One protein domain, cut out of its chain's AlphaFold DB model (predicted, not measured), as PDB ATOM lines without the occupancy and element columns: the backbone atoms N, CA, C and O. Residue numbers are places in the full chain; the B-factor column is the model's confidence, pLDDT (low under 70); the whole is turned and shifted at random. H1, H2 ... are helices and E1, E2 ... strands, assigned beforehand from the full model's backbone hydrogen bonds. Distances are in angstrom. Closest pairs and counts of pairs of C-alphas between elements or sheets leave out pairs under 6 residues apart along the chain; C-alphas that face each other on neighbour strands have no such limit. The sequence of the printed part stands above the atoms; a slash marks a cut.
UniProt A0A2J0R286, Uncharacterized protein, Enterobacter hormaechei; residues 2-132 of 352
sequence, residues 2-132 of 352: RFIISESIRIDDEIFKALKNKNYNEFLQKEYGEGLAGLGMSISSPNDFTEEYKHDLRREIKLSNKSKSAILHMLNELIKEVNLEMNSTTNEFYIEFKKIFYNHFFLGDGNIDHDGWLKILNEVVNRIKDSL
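AT A GLANCE: This is residues 2 to 132 of the 352 residues of an uncharacterized protein of Enterobacter hormaechei (UniProt A0A2J0R286). What shape is this? A helical hairpin of H1 and H2 makes one end, and H3, H4 and H5 pack together toward the other, their centres making a triangle, with H4 touching both H3 and H5 at steep tilts and H3 and H5 near each other. The small sheet E1 E2 sits between H1 and H4, and H3 runs from beside the start of H1 to H4. What is it made of? The printed part has 131 residues, with elements in the order H1 H2 E1 E2 H3 H4 H5, an antiparallel sheet E1 - E2, and the class mostly helix; it is compact, with a radius of gyration of the C-alphas of 15.9 A and spans of 48 by 34 by 28 A.

IN THESE COORDINATES: Where are the first elements? H1, residues 2 to 21, begins with C-alpha 2 at (162.517, 131.026, 186.945) and is 28.4 A long; H2, residues 24 to 32, is 11.4 A. The strands are E1, residues 42 to 44, 5.9 A, and E2, residues 60 to 62, 6.2 A. What follows? H3, residues 65 to 81, is 24.4 A; H4, residues 90 to 106, 23.7 A; H5, residues 114 to 130, 24.3 A, ending with C-alpha 130 at (186.682, 121.440, 176.664).

HOW THE PARTS SIT: What does H1 touch? It touches H2 with residues 14 to 18 alone, closest C-alphas Ala 18 and Tyr 24, 4.8 A, at a shallow tilt of 19 degrees, opposite ways. It touches H3 with residues 3 to 8 alone, closest C-alphas Ile 4 and Ser 67, 5.0 A. How do E1 and E2 pair? This hairpin is antiparallel, with N 43 and O 61 2.9 A apart, within hydrogen-bond range. What does H4 touch? It touches H5, closest C-alphas Phe 97 and Val 124, 5.8 A, at a steep tilt of 49 degrees, and, with residues 90 to 94 alone, H3, closest C-alphas Asn 76 and Thr 90, 5.9 A. Are the helix backbones complete? Every O i to N i+4 pair is within hydrogen-bond range in H1, H2, H4 and H5, and 12 of 13 are in H3.

THE WHOLE: How large is it? The two C-alphas farthest apart, of Asn 21 and Leu 132, are 49.3 A apart, and the printed part has no cut. Which link is long? The link from E1 to E2, residues 45 to 59, is long. Where is confidence low? The pLDDT is under 70 at residues 34 to 40, 47 to 49, 51 and 109 to 110.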
ATOM      1  N   ARG A   2     163.492 130.977 185.817       71.06
ATOM      2  CA  ARG A   2     162.517 131.026 186.945       71.06
ATOM      3  C   ARG A   2     161.299 130.099 186.764       71.06
ATOM      4  O   ARG A   2     160.984 129.348 187.677       71.06
ATOM      5  N   PHE A   3     160.710 130.089 185.561       80.50
ATOM      6  CA  PHE A   3     159.628 129.172 185.180       80.50
ATOM      7  C   PHE A   3     159.952 127.684 185.417       80.50
ATOM      8  O   PHE A   3     159.108 126.962 185.921       80.50
ATOM      9  N   ILE A   4     161.164 127.222 185.092       77.06
ATOM     10  CA  ILE A   4     161.555 125.804 185.172       77.06
ATOM     11  C   ILE A   4     161.559 125.319 186.626       77.06
ATOM     12  O   ILE A   4     161.001 124.261 186.906       77.06
ATOM     13  N   ILE A   5     162.112 126.101 187.561       75.00
ATOM     14  CA  ILE A   5     162.094 125.731 188.985       75.00
ATOM     15  C   ILE A   5     160.704 125.886 189.604       75.00
ATOM     16  O   ILE A   5     160.276 124.981 190.313       75.00
ATOM     17  N   SER A   6     159.956 126.956 189.302       81.75
ATOM     18  CA  SER A   6     158.574 127.069 189.798       81.75
ATOM     19  C   SER A   6     157.688 125.923 189.303       81.75
ATOM     20  O   SER A   6     156.825 125.448 190.031       81.75
ATOM     21  N   GLU A   7     157.922 125.464 188.073       82.62
ATOM     22  CA  GLU A   7     157.208 124.348 187.459       82.62
ATOM     23  C   GLU A   7     157.647 122.995 188.042       82.62
ATOM     24  O   GLU A   7     156.793 122.148 188.275       82.62
ATOM     25  N   SER A   8     158.935 122.805 188.355       81.06
ATOM     26  CA  SER A   8     159.424 121.589 189.034       81.06
ATOM     27  C   SER A   8     158.822 121.460 190.438       81.06
ATOM     28  O   SER A   8     158.252 120.426 190.772       81.06
ATOM     29  N   ILE A   9     158.833 122.550 191.221       82.56
ATOM     30  CA  ILE A   9     158.206 122.596 192.551       82.56
ATOM     31  C   ILE A   9     156.701 122.316 192.445       82.56
ATOM     32  O   ILE A   9     156.185 121.503 193.207       82.56
ATOM     33  N   ARG A  10     155.993 122.927 191.476       87.94
ATOM     34  CA  ARG A  10     154.566 122.642 191.220       87.94
ATOM     35  C   ARG A  10     154.329 121.159 190.930       87.94
ATOM     36  O   ARG A  10     153.352 120.604 191.427       87.94
ATOM     37  N   ILE A  11     155.184 120.540 190.117       84.69
ATOM     38  CA  ILE A  11     155.061 119.134 189.731       84.69
ATOM     39  C   ILE A  11     155.244 118.211 190.935       84.69
ATOM     40  O   ILE A  11     154.401 117.339 191.123       84.69
ATOM     41  N   ASP A  12     156.253 118.419 191.784       82.06
ATOM     42  CA  ASP A  12     156.438 117.606 192.997       82.06
ATOM     43  C   ASP A  12     155.229 117.728 193.949       82.06
ATOM     44  O   ASP A  12     154.693 116.726 194.440       82.06
ATOM     45  N   ASP A  13     154.717 118.949 194.119       84.06
ATOM     46  CA  ASP A  13     153.509 119.254 194.890       84.06
ATOM     47  C   ASP A  13     152.243 118.577 194.322       84.06
ATOM     48  O   ASP A  13     151.403 118.070 195.075       84.06
ATOM     49  N   GLU A  14     152.059 118.602 192.998       85.25
ATOM     50  CA  GLU A  14     150.917 117.983 192.317       85.25
ATOM     51  C   GLU A  14     151.024 116.454 192.275       85.25
ATOM     52  O   GLU A  14     150.001 115.801 192.473       85.25
ATOM     53  N   ILE A  15     152.223 115.871 192.142       84.06
ATOM     54  CA  ILE A  15     152.451 114.421 192.289       84.06
ATOM     55  C   ILE A  15     151.995 113.969 193.678       84.06
ATOM     56  O   ILE A  15     151.205 113.029 193.791       84.06
ATOM     57  N   PHE A  16     152.429 114.657 194.738       82.19
ATOM     58  CA  PHE A  16     152.052 114.304 196.108       82.19
ATOM     59  C   PHE A  16     150.531 114.388 196.328       82.19
ATOM     60  O   PHE A  16     149.926 113.482 196.912       82.19
ATOM     61  N   LYS A  17     149.883 115.439 195.804       86.69
ATOM     62  CA  LYS A  17     148.417 115.601 195.844       86.69
ATOM     63  C   LYS A  17     147.697 114.513 195.035       86.69
ATOM     64  O   LYS A  17     146.727 113.944 195.530       86.69
ATOM     65  N   ALA A  18     148.176 114.181 193.837       83.94
ATOM     66  CA  ALA A  18     147.576 113.170 192.966       83.94
ATOM     67  C   ALA A  18     147.687 111.753 193.554       83.94
ATOM     68  O   ALA A  18     146.712 111.001 193.515       83.94
ATOM     69  N   LEU A  19     148.826 111.413 194.171       83.00
ATOM     70  CA  LEU A  19     149.014 110.161 194.911       83.00
ATOM     71  C   LEU A  19     148.064 110.075 196.115       83.00
ATOM     72  O   LEU A  19     147.362 109.076 196.272       83.00
ATOM     73  N   LYS A  20     147.977 111.138 196.927       87.62
ATOM     74  CA  LYS A  20     147.070 111.202 198.086       87.62
ATOM     75  C   LYS A  20     145.595 111.072 197.689       87.62
ATOM     76  O   LYS A  20     144.833 110.406 198.389       87.62
ATOM     77  N   ASN A  21     145.207 111.678 196.569       88.31
ATOM     78  CA  ASN A  21     143.826 111.698 196.086       88.31
ATOM     79  C   ASN A  21     143.467 110.500 195.185       88.31
ATOM     80  O   ASN A  21     142.305 110.362 194.826       88.31
ATOM     81  N   LYS A  22     144.430 109.623 194.852       84.62
ATOM     82  CA  LYS A  22     144.307 108.487 193.910       84.62
ATOM     83  C   LYS A  22     144.054 108.859 192.435       84.62
ATOM     84  O   LYS A  22     143.789 107.973 191.628       84.62
ATOM     85  N   ASN A  23     144.258 110.119 192.047       84.75
ATOM     86  CA  ASN A  23     144.071 110.616 190.672       84.75
ATOM     87  C   ASN A  23     145.392 110.660 189.871       84.75
ATOM     88  O   ASN A  23     145.595 111.512 189.007       84.75
ATOM     89  N   TYR A  24     146.322 109.744 190.158       80.44
ATOM     90  CA  TYR A  24     147.659 109.738 189.551       80.44
ATOM     91  C   TYR A  24     147.628 109.605 188.018       80.44
ATOM     92  O   TYR A  24     148.371 110.300 187.336       80.44
ATOM     93  N   ASN A  25     146.724 108.792 187.461       80.19
ATOM     94  CA  ASN A  25     146.622 108.606 186.008       80.19
ATOM     95  C   ASN A  25     146.151 109.877 185.274       80.19
ATOM     96  O   ASN A  25     146.673 110.189 184.207       80.19
ATOM     97  N   GLU A  26     145.221 110.639 185.860       82.19
ATOM     98  CA  GLU A  26     144.772 111.930 185.313       82.19
ATOM     99  C   GLU A  26     145.914 112.954 185.323       82.19
ATOM    100  O   GLU A  26     146.120 113.682 184.353       82.19
ATOM    101  N   PHE A  27     146.700 112.972 186.406       83.44
ATOM    102  CA  PHE A  27     147.900 113.798 186.515       83.44
ATOM    103  C   PHE A  27     148.947 113.432 185.447       83.44
ATOM    104  O   PHE A  27     149.447 114.326 184.762       83.44
ATOM    105  N   LEU A  28     149.234 112.135 185.252       79.19
ATOM    106  CA  LEU A  28     150.148 111.667 184.202       79.19
ATOM    107  C   LEU A  28     149.684 112.132 182.814       79.19
ATOM    108  O   LEU A  28     150.471 112.722 182.076       79.19
ATOM    109  N   GLN A  29     148.407 111.930 182.474       80.12
ATOM    110  CA  GLN A  29     147.870 112.318 181.167       80.12
ATOM    111  C   GLN A  29     147.929 113.843 180.950       80.12
ATOM    112  O   GLN A  29     148.288 114.294 179.864       80.12
ATOM    113  N   LYS A  30     147.641 114.637 181.991       82.81
ATOM    114  CA  LYS A  30     147.668 116.112 181.971       82.81
ATOM    115  C   LYS A  30     149.069 116.697 181.777       82.81
ATOM    116  O   LYS A  30     149.222 117.657 181.024       82.81
ATOM    117  N   GLU A  31     150.075 116.179 182.481       81.44
ATOM    118  CA  GLU A  31     151.423 116.776 182.507       81.44
ATOM    119  C   GLU A  31     152.407 116.113 181.532       81.44
ATOM    120  O   GLU A  31     153.338 116.774 181.053       81.44
ATOM    121  N   TYR A  32     152.198 114.830 181.212       77.62
ATOM    122  CA  TYR A  32     153.133 113.997 180.443       77.62
ATOM    123  C   TYR A  32     152.545 113.424 179.141       77.62
ATOM    124  O   TYR A  32     153.315 113.110 178.234       77.62
ATOM    125  N   GLY A  33     151.216 113.373 178.997       72.00
ATOM    126  CA  GLY A  33     150.526 112.836 177.817       72.00
ATOM    127  C   GLY A  33     150.235 111.334 177.913       72.00
ATOM    128  O   GLY A  33     150.248 110.751 178.996       72.00
ATOM    129  N   GLU A  34     149.940 110.693 176.780       54.94
ATOM    130  CA  GLU A  34     149.657 109.252 176.729       54.94
ATOM    131  C   GLU A  34     150.937 108.402 176.603       54.94
ATOM    132  O   GLU A  34     151.857 108.725 175.850       54.94
ATOM    133  N   GLY A  35     150.974 107.265 177.309       57.50
ATOM    134  CA  GLY A  35     152.010 106.234 177.167       57.50
ATOM    135  C   GLY A  35     153.267 106.417 178.035       57.50
ATOM    136  O   GLY A  35     153.254 107.064 179.078       57.50
ATOM    137  N   LEU A  36     154.378 105.810 177.600       47.88
ATOM    138  CA  LEU A  36     155.678 105.771 178.303       47.88
ATOM    139  C   LEU A  36     156.446 107.117 178.313       47.88
ATOM    140  O   LEU A  36     157.623 107.158 178.676       47.88
ATOM    141  N   ALA A  37     155.796 108.223 177.942       47.97
ATOM    142  CA  ALA A  37     156.404 109.542 177.738       47.97
ATOM    143  C   ALA A  37     157.074 110.153 178.990       47.97
ATOM    144  O   ALA A  37     157.903 111.050 178.858       47.97
ATOM    145  N   GLY A  38     156.772 109.641 180.191       50.34
ATOM    146  CA  GLY A  38     157.407 110.048 181.452       50.34
ATOM    147  C   GLY A  38     158.881 109.630 181.618       50.34
ATOM    148  O   GLY A  38     159.559 110.128 182.519       50.34
ATOM    149  N   LEU A  39     159.410 108.737 180.773       46.28
ATOM    150  CA  LEU A  39     160.826 108.349 180.816       46.28
ATOM    151  C   LEU A  39     161.733 109.520 180.390       46.28
ATOM    152  O   LEU A  39     161.588 110.097 179.313       46.28
ATOM    153  N   GLY A  40     162.693 109.879 181.248       55.97
ATOM    154  CA  GLY A  40     163.588 111.022 181.018       55.97
ATOM    155  C   GLY A  40     162.954 112.392 181.299       55.97
ATOM    156  O   GLY A  40     163.394 113.397 180.734       55.97
ATOM    157  N   MET A  41     161.920 112.435 182.147       74.06
ATOM    158  CA  MET A  41     161.312 113.660 182.693       74.06
ATOM    159  C   MET A  41     161.806 113.991 184.114       74.06
ATOM    160  O   MET A  41     161.116 114.651 184.889       74.06
ATOM    161  N   SER A  42     163.013 113.541 184.456       81.25
ATOM    162  CA  SER A  42     163.724 113.921 185.675       81.25
ATOM    163  C   SER A  42     165.155 114.370 185.380       81.25
ATOM    164  O   SER A  42     165.780 113.941 184.404       81.25
ATOM    165  N   ILE A  43     165.673 115.240 186.245       84.50
ATOM    166  CA  ILE A  43     167.107 115.476 186.416       84.50
ATOM    167  C   ILE A  43     167.527 114.673 187.648       84.50
ATOM    168  O   ILE A  43     167.205 115.048 188.775       84.50
ATOM    169  N   SER A  44     168.173 113.534 187.420       84.31
ATOM    170  CA  SER A  44     168.737 112.670 188.459       84.31
ATOM    171  C   SER A  44     170.189 113.044 188.756       84.31
ATOM    172  O   SER A  44     170.830 113.719 187.946       84.31
ATOM    173  N   SER A  45     170.730 112.507 189.854       80.38
ATOM    174  CA  SER A  45     172.180 112.457 190.074       80.38
ATOM    175  C   SER A  45     172.908 111.945 188.825       80.38
ATOM    176  O   SER A  45     172.425 110.996 188.189       80.38
ATOM    177  N   PRO A  46     174.081 112.508 188.486       78.38
ATOM    178  CA  PRO A  46     175.037 111.869 187.593       78.38
ATOM    179  C   PRO A  46     175.348 110.440 188.064       78.38
ATOM    180  O   PRO A  46     175.373 110.159 189.264       78.38
ATOM    181  N   ASN A  47     175.565 109.527 187.115       68.38
ATOM    182  CA  ASN A  47     175.858 108.114 187.400       68.38
ATOM    183  C   ASN A  47     177.354 107.853 187.665       68.38
ATOM    184  O   ASN A  47     177.782 106.699 187.704       68.38
ATOM    185  N   ASP A  48     178.138 108.912 187.846       69.50
ATOM    186  CA  ASP A  48     179.585 108.847 187.992       69.50
ATOM    187  C   ASP A  48     179.947 108.409 189.422       69.50
ATOM    188  O   ASP A  48     179.544 109.026 190.407       69.50
ATOM    189  N   PHE A  49     180.711 107.324 189.566       58.41
ATOM    190  CA  PHE A  49     181.174 106.834 190.871       58.41
ATOM    191  C   PHE A  49     182.424 107.601 191.336       58.41
ATOM    192  O   PHE A  49     183.522 107.050 191.392       58.41
ATOM    193  N   THR A  50     182.261 108.884 191.666       72.44
ATOM    194  CA  THR A  50     183.319 109.734 192.244       72.44
ATOM    195  C   THR A  50     183.069 110.003 193.733       72.44
ATOM    196  O   THR A  50     181.954 109.841 194.234       72.44
ATOM    197  N   GLU A  51     184.103 110.444 194.463       69.56
ATOM    198  CA  GLU A  51     183.963 110.857 195.874       69.56
ATOM    199  C   GLU A  51     182.947 112.008 196.055       69.56
ATOM    200  O   GLU A  51     182.321 112.095 197.108       69.56
ATOM    201  N   GLU A  52     182.717 112.832 195.022       73.19
ATOM    202  CA  GLU A  52     181.725 113.923 195.004       73.19
ATOM    203  C   GLU A  52     180.290 113.418 195.257       73.19
ATOM    204  O   GLU A  52     179.535 114.043 195.999       73.19
ATOM    205  N   TYR A  53     179.927 112.243 194.722       77.56
ATOM    206  CA  TYR A  53     178.580 111.656 194.861       77.56
ATOM    207  C   TYR A  53     178.478 110.580 195.952       77.56
ATOM    208  O   TYR A  53     177.419 109.980 196.144       77.56
ATOM    209  N   LYS A  54     179.557 110.322 196.702       74.31
ATOM    210  CA  LYS A  54     179.637 109.254 197.722       74.31
ATOM    211  C   LYS A  54     178.645 109.412 198.876       74.31
ATOM    212  O   LYS A  54     178.256 108.424 199.497       74.31
ATOM    213  N   HIS A  55     178.243 110.649 199.152       77.31
ATOM    214  CA  HIS A  55     177.245 111.002 200.160       77.31
ATOM    215  C   HIS A  55     175.959 111.584 199.553       77.31
ATOM    216  O   HIS A  55     175.104 112.063 200.298       77.31
ATOM    217  N   ASP A  56     175.795 111.541 198.225       78.62
ATOM    218  CA  ASP A  56     174.563 112.015 197.602       78.62
ATOM    219  C   ASP A  56     173.398 111.058 197.895       78.62
ATOM    220  O   ASP A  56     173.478 109.841 197.714       78.62
ATOM    221  N   LEU A  57     172.272 111.644 198.298       79.56
ATOM    222  CA  LEU A  57     170.999 110.964 198.516       79.56
ATOM    223  C   LEU A  57     170.318 110.537 197.200       79.56
ATOM    224  O   LEU A  57     169.232 109.961 197.250       79.56
ATOM    225  N   ARG A  58     170.929 110.834 196.040       80.19
ATOM    226  CA  ARG A  58     170.441 110.525 194.684       80.19
ATOM    227  C   ARG A  58     168.999 110.980 194.479       80.19
ATOM    228  O   ARG A  58     168.120 110.216 194.080       80.19
ATOM    229  N   ARG A  59     168.773 112.254 194.796       82.56
ATOM    230  CA  ARG A  59     167.496 112.943 194.601       82.56
ATOM    231  C   ARG A  59     167.176 113.035 193.103       82.56
ATOM    232  O   ARG A  59     168.024 112.811 192.240       82.56
ATOM    233  N   GLU A  60     165.934 113.377 192.786       84.31
ATOM    234  CA  GLU A  60     165.503 113.662 191.417       84.31
ATOM    235  C   GLU A  60     164.700 114.959 191.392       84.31
ATOM    236  O   GLU A  60     163.849 115.170 192.251       84.31
ATOM    237  N   ILE A  61     164.925 115.794 190.378       84.12
ATOM    238  CA  ILE A  61     164.099 116.971 190.088       84.12
ATOM    239  C   ILE A  61     163.110 116.570 189.000       84.12
ATOM    240  O   ILE A  61     163.535 116.233 187.891       84.12
ATOM    241  N   LYS A  62     161.808 116.564 189.294       85.38
ATOM    242  CA  LYS A  62     160.776 116.230 188.302       85.38
ATOM    243  C   LYS A  62     160.496 117.427 187.392       85.38
ATOM    244  O   LYS A  62     160.440 118.566 187.840       85.38
ATOM    245  N   LEU A  63     160.313 117.160 186.102       83.88
ATOM    246  CA  LEU A  63     160.069 118.162 185.066       83.88
ATOM    247  C   LEU A  63     158.696 117.928 184.426       83.88
ATOM    248  O   LEU A  63     158.399 116.808 184.027       83.88
ATOM    249  N   SER A  64     157.890 118.975 184.227       83.19
ATOM    250  CA  SER A  64     156.745 118.918 183.299       83.19
ATOM    251  C   SER A  64     157.218 118.947 181.842       83.19
ATOM    252  O   SER A  64     158.313 119.449 181.552       83.19
ATOM    253  N   ASN A  65     156.371 118.527 180.893       82.19
ATOM    254  CA  ASN A  65     156.677 118.656 179.459       82.19
ATOM    255  C   ASN A  65     156.999 120.112 179.074       82.19
ATOM    256  O   ASN A  65     157.915 120.364 178.294       82.19
ATOM    257  N   LYS A  66     156.309 121.086 179.683       83.06
ATOM    258  CA  LYS A  66     156.548 122.519 179.455       83.06
ATOM    259  C   LYS A  66     157.936 122.944 179.936       83.06
ATOM    260  O   LYS A  66     158.628 123.659 179.217       83.06
ATOM    261  N   SER A  67     158.362 122.496 181.121       83.62
ATOM    262  CA  SER A  67     159.704 122.806 181.639       83.62
ATOM    263  C   SER A  67     160.814 122.176 180.791       83.62
ATOM    264  O   SER A  67     161.766 122.872 180.441       83.62
ATOM    265  N   LYS A  68     160.656 120.915 180.362       86.25
ATOM    266  CA  LYS A  68     161.588 120.222 179.455       86.25
ATOM    267  C   LYS A  68     161.718 120.949 178.113       86.25
ATOM    268  O   LYS A  68     162.833 121.247 177.691       86.25
ATOM    269  N   SER A  69     160.600 121.313 177.483       85.31
ATOM    270  CA  SER A  69     160.602 122.097 176.241       85.31
ATOM    271  C   SER A  69     161.238 123.479 176.420       85.31
ATOM    272  O   SER A  69     161.978 123.922 175.547       85.31
ATOM    273  N   ALA A  70     161.020 124.144 177.560       87.38
ATOM    274  CA  ALA A  70     161.651 125.428 177.867       87.38
ATOM    275  C   ALA A  70     163.175 125.316 178.076       87.38
ATOM    276  O   ALA A  70     163.904 126.220 177.669       87.38
ATOM    277  N   ILE A  71     163.668 124.220 178.671       89.69
ATOM    278  CA  ILE A  71     165.109 123.926 178.761       89.69
ATOM    279  C   ILE A  71     165.680 123.709 177.355       89.69
ATOM    280  O   ILE A  71     166.634 124.382 176.977       89.69
ATOM    281  N   LEU A  72     165.077 122.824 176.554       89.94
ATOM    282  CA  LEU A  72     165.563 122.512 175.204       89.94
ATOM    283  C   LEU A  72     165.565 123.743 174.286       89.94
ATOM    284  O   LEU A  72     166.532 123.955 173.562       89.94
ATOM    285  N   HIS A  73     164.537 124.596 174.356       90.50
ATOM    286  CA  HIS A  73     164.520 125.875 173.643       90.50
ATOM    287  C   HIS A  73     165.659 126.799 174.100       90.50
ATOM    288  O   HIS A  73     166.322 127.410 173.273       90.50
ATOM    289  N   MET A  74     165.903 126.921 175.406       91.94
ATOM    290  CA  MET A  74     166.982 127.766 175.929       91.94
ATOM    291  C   MET A  74     168.359 127.289 175.458       91.94
ATOM    292  O   MET A  74     169.171 128.102 175.031       91.94
ATOM    293  N   LEU A  75     168.604 125.977 175.485       93.25
ATOM    294  CA  LEU A  75     169.860 125.385 175.022       93.25
ATOM    295  C   LEU A  75     170.020 125.496 173.495       93.25
ATOM    296  O   LEU A  75     171.132 125.721 173.028       93.25
ATOM    297  N   ASN A  76     168.922 125.420 172.730       91.19
ATOM    298  CA  ASN A  76     168.897 125.678 171.283       91.19
ATOM    299  C   ASN A  76     169.247 127.125 170.908       91.19
ATOM    300  O   ASN A  76     169.811 127.344 169.840       91.19
ATOM    301  N   GLU A  77     168.911 128.111 171.740       91.75
ATOM    302  CA  GLU A  77     169.337 129.495 171.501       91.75
ATOM    303  C   GLU A  77     170.774 129.720 171.988       91.75
ATOM    304  O   GLU A  77     171.573 130.306 171.261       91.75
ATOM    305  N   LEU A  78     171.147 129.154 173.143       92.19
ATOM    306  CA  LEU A  78     172.506 129.241 173.682       92.19
ATOM    307  C   LEU A  78     173.553 128.674 172.711       92.19
ATOM    308  O   LEU A  78     174.559 129.331 172.464       92.19
ATOM    309  N   ILE A  79     173.322 127.491 172.125       91.25
ATOM    310  CA  ILE A  79     174.269 126.857 171.189       91.25
ATOM    311  C   ILE A  79     174.515 127.706 169.927       91.25
ATOM    312  O   ILE A  79     175.632 127.708 169.402       91.25
ATOM    313  N   LYS A  80     173.510 128.473 169.477       89.31
ATOM    314  CA  LYS A  80     173.640 129.446 168.379       89.31
ATOM    315  C   LYS A  80     174.401 130.689 168.832       89.31
ATOM    316  O   LYS A  80     175.330 131.107 168.152       89.31
ATOM    317  N   GLU A  81     174.041 131.250 169.988       90.12
ATOM    318  CA  GLU A  81     174.680 132.439 170.567       90.12
ATOM    319  C   GLU A  81     176.194 132.240 170.743       90.12
ATOM    320  O   GLU A  81     176.986 133.116 170.390       90.12
ATOM    321  N   VAL A  82     176.616 131.053 171.194       90.12
ATOM    322  CA  VAL A  82     178.039 130.703 171.348       90.12
ATOM    323  C   VAL A  82     178.686 130.117 170.083       90.12
ATOM    324  O   VAL A  82     179.858 129.751 170.129       90.12
ATOM    325  N   ASN A  83     177.961 130.064 168.958       87.62
ATOM    326  CA  ASN A  83     178.403 129.553 167.651       87.62
ATOM    327  C   ASN A  83     178.962 128.110 167.681       87.62
ATOM    328  O   ASN A  83     179.956 127.817 167.021       87.62
ATOM    329  N   LEU A  84     178.323 127.204 168.432       88.62
ATOM    330  CA  LEU A  84     178.711 125.784 168.531       88.62
ATOM    331  C   LEU A  84     177.744 124.820 167.817       88.62
ATOM    332  O   LEU A  84     177.900 123.603 167.920       88.62
ATOM    333  N   GLU A  85     176.776 125.345 167.058       85.88
ATOM    334  CA  GLU A  85     175.727 124.576 166.357       85.88
ATOM    335  C   GLU A  85     176.255 123.545 165.339       85.88
ATOM    336  O   GLU A  85     175.570 122.572 165.026       85.88
ATOM    337  N   MET A  86     177.483 123.728 164.839       83.00
ATOM    338  CA  MET A  86     178.138 122.773 163.936       83.00
ATOM    339  C   MET A  86     179.033 121.770 164.671       83.00
ATOM    340  O   MET A  86     179.305 120.696 164.128       83.00
ATOM    341  N   ASN A  87     179.462 122.109 165.889       88.88
ATOM    342  CA  ASN A  87     180.498 121.424 166.658       88.88
ATOM    343  C   ASN A  87     179.916 120.411 167.653       88.88
ATOM    344  O   ASN A  87     180.558 119.403 167.933       88.88
ATOM    345  N   SER A  88     178.711 120.664 168.166       87.88
ATOM    346  CA  SER A  88     178.006 119.827 169.144       87.88
ATOM    347  C   SER A  88     176.488 119.884 168.904       87.88
ATOM    348  O   SER A  88     176.011 120.571 168.002       87.88
ATOM    349  N   THR A  89     175.713 119.127 169.676       88.06
ATOM    350  CA  THR A  89     174.256 119.020 169.578       88.06
ATOM    351  C   THR A  89     173.557 119.560 170.825       88.06
ATOM    352  O   THR A  89     174.080 119.518 171.939       88.06
ATOM    353  N   THR A  90     172.297 119.974 170.677       89.31
ATOM    354  CA  THR A  90     171.435 120.354 171.811       89.31
ATOM    355  C   THR A  90     171.273 119.226 172.837       89.31
ATOM    356  O   THR A  90     171.050 119.494 174.015       89.31
ATOM    357  N   ASN A  91     171.390 117.961 172.416       88.62
ATOM    358  CA  ASN A  91     171.321 116.815 173.320       88.62
ATOM    359  C   ASN A  91     172.551 116.736 174.239       88.62
ATOM    360  O   ASN A  91     172.396 116.512 175.435       88.62
ATOM    361  N   GLU A  92     173.750 116.991 173.715       90.44
ATOM    362  CA  GLU A  92     174.983 117.056 174.514       90.44
ATOM    363  C   GLU A  92     174.932 118.234 175.500       90.44
ATOM    364  O   GLU A  92     175.140 118.040 176.698       90.44
ATOM    365  N   PHE A  93     174.500 119.417 175.039       92.81
ATOM    366  CA  PHE A  93     174.195 120.554 175.918       92.81
ATOM    367  C   PHE A  93     173.175 120.188 177.011       92.81
ATOM    368  O   PHE A  93     173.331 120.600 178.157       92.81
ATOM    369  N   TYR A  94     172.136 119.408 176.692       91.62
ATOM    370  CA  TYR A  94     171.124 118.966 177.659       91.62
ATOM    371  C   TYR A  94     171.663 117.933 178.659       91.62
ATOM    372  O   TYR A  94     171.239 117.918 179.817       91.62
ATOM    373  N   ILE A  95     172.604 117.079 178.252       90.25
ATOM    374  CA  ILE A  95     173.276 116.125 179.140       90.25
ATOM    375  C   ILE A  95     174.148 116.868 180.155       90.25
ATOM    376  O   ILE A  95     173.962 116.656 181.355       90.25
ATOM    377  N   GLU A  96     175.019 117.778 179.712       92.06
ATOM    378  CA  GLU A  96     175.865 118.561 180.625       92.06
ATOM    379  C   GLU A  96     175.041 119.528 181.483       92.06
ATOM    380  O   GLU A  96     175.261 119.614 182.693       92.06
ATOM    381  N   PHE A  97     174.011 120.164 180.912       92.69
ATOM    382  CA  PHE A  97     173.068 120.989 181.668       92.69
ATOM    383  C   PHE A  97     172.459 120.229 182.846       92.69
ATOM    384  O   PHE A  97     172.453 120.749 183.956       92.69
ATOM    385  N   LYS A  98     171.982 118.994 182.636       90.56
ATOM    386  CA  LYS A  98     171.420 118.175 183.720       90.56
ATOM    387  C   LYS A  98     172.425 117.936 184.847       90.56
ATOM    388  O   LYS A  98     172.049 118.102 186.002       90.56
ATOM    389  N   LYS A  99     173.676 117.583 184.523       89.50
ATOM    390  CA  LYS A  99     174.733 117.348 185.526       89.50
ATOM    391  C   LYS A  99     175.006 118.612 186.343       89.50
ATOM    392  O   LYS A  99     174.899 118.599 187.563       89.50
ATOM    393  N   ILE A 100     175.289 119.725 185.667       90.06
ATOM    394  CA  ILE A 100     175.662 120.990 186.315       90.06
ATOM    395  C   ILE A 100     174.490 121.556 187.129       90.06
ATOM    396  O   ILE A 100     174.681 121.995 188.262       90.06
ATOM    397  N   PHE A 101     173.268 121.502 186.594       89.12
ATOM    398  CA  PHE A 101     172.055 121.935 187.291       89.12
ATOM    399  C   PHE A 101     171.785 121.091 188.545       89.12
ATOM    400  O   PHE A 101     171.414 121.647 189.578       89.12
ATOM    401  N   TYR A 102     172.003 119.772 188.478       88.12
ATOM    402  CA  TYR A 102     171.888 118.885 189.636       88.12
ATOM    403  C   TYR A 102     172.895 119.261 190.729       88.12
ATOM    404  O   TYR A 102     172.496 119.517 191.866       88.12
ATOM    405  N   ASN A 103     174.181 119.360 190.382       86.88
ATOM    406  CA  ASN A 103     175.239 119.648 191.351       86.88
ATOM    407  C   ASN A 103     175.053 121.036 191.978       86.88
ATOM    408  O   ASN A 103     175.127 121.170 193.196       86.88
ATOM    409  N   HIS A 104     174.717 122.055 191.179       86.06
ATOM    410  CA  HIS A 104     174.429 123.408 191.673       86.06
ATOM    411  C   HIS A 104     173.273 123.433 192.683       86.06
ATOM    412  O   HIS A 104     173.356 124.137 193.686       86.06
ATOM    413  N   PHE A 105     172.211 122.658 192.440       79.94
ATOM    414  CA  PHE A 105     171.007 122.655 193.278       79.94
ATOM    415  C   PHE A 105     171.113 121.765 194.529       79.94
ATOM    416  O   PHE A 105     170.498 122.074 195.547       79.94
ATOM    417  N   PHE A 106     171.864 120.660 194.471       81.94
ATOM    418  CA  PHE A 106     171.884 119.651 195.541       81.94
ATOM    419  C   PHE A 106     173.222 119.450 196.259       81.94
ATOM    420  O   PHE A 106     173.198 118.859 197.343       81.94
ATOM    421  N   LEU A 107     174.342 119.901 195.684       78.44
ATOM    422  CA  LEU A 107     175.700 119.692 196.215       78.44
ATOM    423  C   LEU A 107     176.474 121.004 196.455       78.44
ATOM    424  O   LEU A 107     177.336 121.041 197.325       78.44
ATOM    425  N   GLY A 108     176.190 122.066 195.693       71.06
ATOM    426  CA  GLY A 108     176.985 123.303 195.675       71.06
ATOM    427  C   GLY A 108     176.409 124.509 196.425       71.06
ATOM    428  O   GLY A 108     176.930 125.605 196.234       71.06
ATOM    429  N   ASP A 109     175.325 124.346 197.198       67.19
ATOM    430  CA  ASP A 109     174.580 125.432 197.875       67.19
ATOM    431  C   ASP A 109     174.300 126.653 196.965       67.19
ATOM    432  O   ASP A 109     174.361 127.817 197.371       67.19
ATOM    433  N   GLY A 110     174.021 126.392 195.684       69.12
ATOM    434  CA  GLY A 110     173.982 127.410 194.644       69.12
ATOM    435  C   GLY A 110     172.703 128.252 194.642       69.12
ATOM    436  O   GLY A 110     171.585 127.737 194.596       69.12
ATOM    437  N   ASN A 111     172.858 129.578 194.584       76.00
ATOM    438  CA  ASN A 111     171.728 130.500 194.447       76.00
ATOM    439  C   ASN A 111     170.934 130.294 193.143       76.00
ATOM    440  O   ASN A 111     171.472 129.935 192.097       76.00
ATOM    441  N   ILE A 112     169.640 130.621 193.206       72.44
ATOM    442  CA  ILE A 112     168.652 130.494 192.114       72.44
ATOM    443  C   ILE A 112     168.356 131.879 191.473       72.44
ATOM    444  O   ILE A 112     167.381 132.095 190.741       72.44
ATOM    445  N   ASP A 113     169.203 132.865 191.771       79.38
ATOM    446  CA  ASP A 113     169.178 134.205 191.189       79.38
ATOM    447  C   ASP A 113     169.744 134.223 189.755       79.38
ATOM    448  O   ASP A 113     170.076 133.192 189.171       79.38
ATOM    449  N   HIS A 114     169.775 135.405 189.134       79.75
ATOM    450  CA  HIS A 114     170.252 135.556 187.758       79.75
ATOM    451  C   HIS A 114     171.712 135.107 187.593       79.75
ATOM    452  O   HIS A 114     172.039 134.459 186.598       79.75
ATOM    453  N   ASP A 115     172.551 135.376 188.590       83.69
ATOM    454  CA  ASP A 115     173.983 135.095 188.551       83.69
ATOM    455  C   ASP A 115     174.253 133.594 188.708       83.69
ATOM    456  O   ASP A 115     175.090 133.038 187.997       83.69
ATOM    457  N   GLY A 116     173.497 132.907 189.570       83.75
ATOM    458  CA  GLY A 116     173.480 131.445 189.644       83.75
ATOM    459  C   GLY A 116     173.089 130.795 188.314       83.75
ATOM    460  O   GLY A 116     173.723 129.829 187.887       83.75
ATOM    461  N   TRP A 117     172.118 131.370 187.595       83.56
ATOM    462  CA  TRP A 117     171.743 130.881 186.265       83.56
ATOM    463  C   TRP A 117     172.819 131.092 185.205       83.56
ATOM    464  O   TRP A 117     173.083 130.175 184.430       83.56
ATOM    465  N   LEU A 118     173.451 132.266 185.177       86.31
ATOM    466  CA  LEU A 118     174.558 132.533 184.260       86.31
ATOM    467  C   LEU A 118     175.748 131.606 184.538       86.31
ATOM    468  O   LEU A 118     176.338 131.096 183.592       86.31
ATOM    469  N   LYS A 119     176.056 131.313 185.811       88.81
ATOM    470  CA  LYS A 119     177.091 130.331 186.184       88.81
ATOM    471  C   LYS A 119     176.807 128.945 185.606       88.81
ATOM    472  O   LYS A 119     177.690 128.395 184.958       88.81
ATOM    473  N   ILE A 120     175.586 128.420 185.764       90.56
ATOM    474  CA  ILE A 120     175.199 127.116 185.193       90.56
ATOM    475  C   ILE A 120     175.381 127.105 183.669       90.56
ATOM    476  O   ILE A 120     175.992 126.185 183.135       90.56
ATOM    477  N   LEU A 121     174.867 128.114 182.955       91.94
ATOM    478  CA  LEU A 121     174.934 128.135 181.487       91.94
ATOM    479  C   LEU A 121     176.369 128.325 180.966       91.94
ATOM    480  O   LEU A 121     176.749 127.676 179.993       91.94
ATOM    481  N   ASN A 122     177.182 129.150 181.631       92.94
ATOM    482  CA  ASN A 122     178.594 129.328 181.287       92.94
ATOM    483  C   ASN A 122     179.403 128.045 181.523       92.94
ATOM    484  O   ASN A 122     180.202 127.672 180.671       92.94
ATOM    485  N   GLU A 123     179.166 127.341 182.633       93.75
ATOM    486  CA  GLU A 123     179.810 126.054 182.920       93.75
ATOM    487  C   GLU A 123     179.426 124.986 181.879       93.75
ATOM    488  O   GLU A 123     180.298 124.255 181.413       93.75
ATOM    489  N   VAL A 124     178.164 124.946 181.417       94.38
ATOM    490  CA  VAL A 124     177.748 124.066 180.300       94.38
ATOM    491  C   VAL A 124     178.552 124.382 179.038       94.38
ATOM    492  O   VAL A 124     179.092 123.476 178.408       94.38
ATOM    493  N   VAL A 125     178.657 125.662 178.671       94.25
ATOM    494  CA  VAL A 125     179.402 126.092 177.476       94.25
ATOM    495  C   VAL A 125     180.889 125.751 177.591       94.25
ATOM    496  O   VAL A 125     181.475 125.315 176.600       94.25
ATOM    497  N   ASN A 126     181.490 125.923 178.769       94.94
ATOM    498  CA  ASN A 126     182.891 125.578 179.010       94.94
ATOM    499  C   ASN A 126     183.116 124.068 178.867       94.94
ATOM    500  O   ASN A 126     183.912 123.668 178.027       94.94
ATOM    501  N   ARG A 127     182.332 123.225 179.555       92.31
ATOM    502  CA  ARG A 127     182.467 121.760 179.449       92.31
ATOM    503  C   ARG A 127     182.271 121.232 178.035       92.31
ATOM    504  O   ARG A 127     182.989 120.327 177.621       92.31
ATOM    505  N   ILE A 128     181.330 121.802 177.276       92.69
ATOM    506  CA  ILE A 128     181.170 121.438 175.866       92.69
ATOM    507  C   ILE A 128     182.422 121.823 175.074       92.69
ATOM    508  O   ILE A 128     182.924 120.972 174.345       92.69
ATOM    509  N   LYS A 129     182.958 123.044 175.232       91.50
ATOM    510  CA  LYS A 129     184.196 123.482 174.557       91.50
ATOM    511  C   LYS A 129     185.397 122.603 174.903       91.50
ATOM    512  O   LYS A 129     186.098 122.185 173.990       91.50
ATOM    513  N   ASP A 130     185.578 122.274 176.177       90.56
ATOM    514  CA  ASP A 130     186.682 121.440 176.664       90.56
ATOM    515  C   ASP A 130     186.585 119.982 176.157       90.56
ATOM    516  O   ASP A 130     187.583 119.266 176.126       90.56
ATOM    517  N   SER A 131     185.398 119.544 175.710       88.50
ATOM    518  CA  SER A 131     185.167 118.231 175.079       88.50
ATOM    519  C   SER A 131     185.376 118.195 173.552       88.50
ATOM    520  O   SER A 131     185.288 117.123 172.936       88.50
ATOM    521  N   LEU A 132     185.612 119.350 172.914       90.38
ATOM    522  CA  LEU A 132     185.844 119.431 171.471       90.38
ATOM    523  C   LEU A 132     187.292 119.050 171.162       90.38
ATOM    524  O   LEU A 132     188.229 119.649 171.679       90.38
TER     525      LEU A 132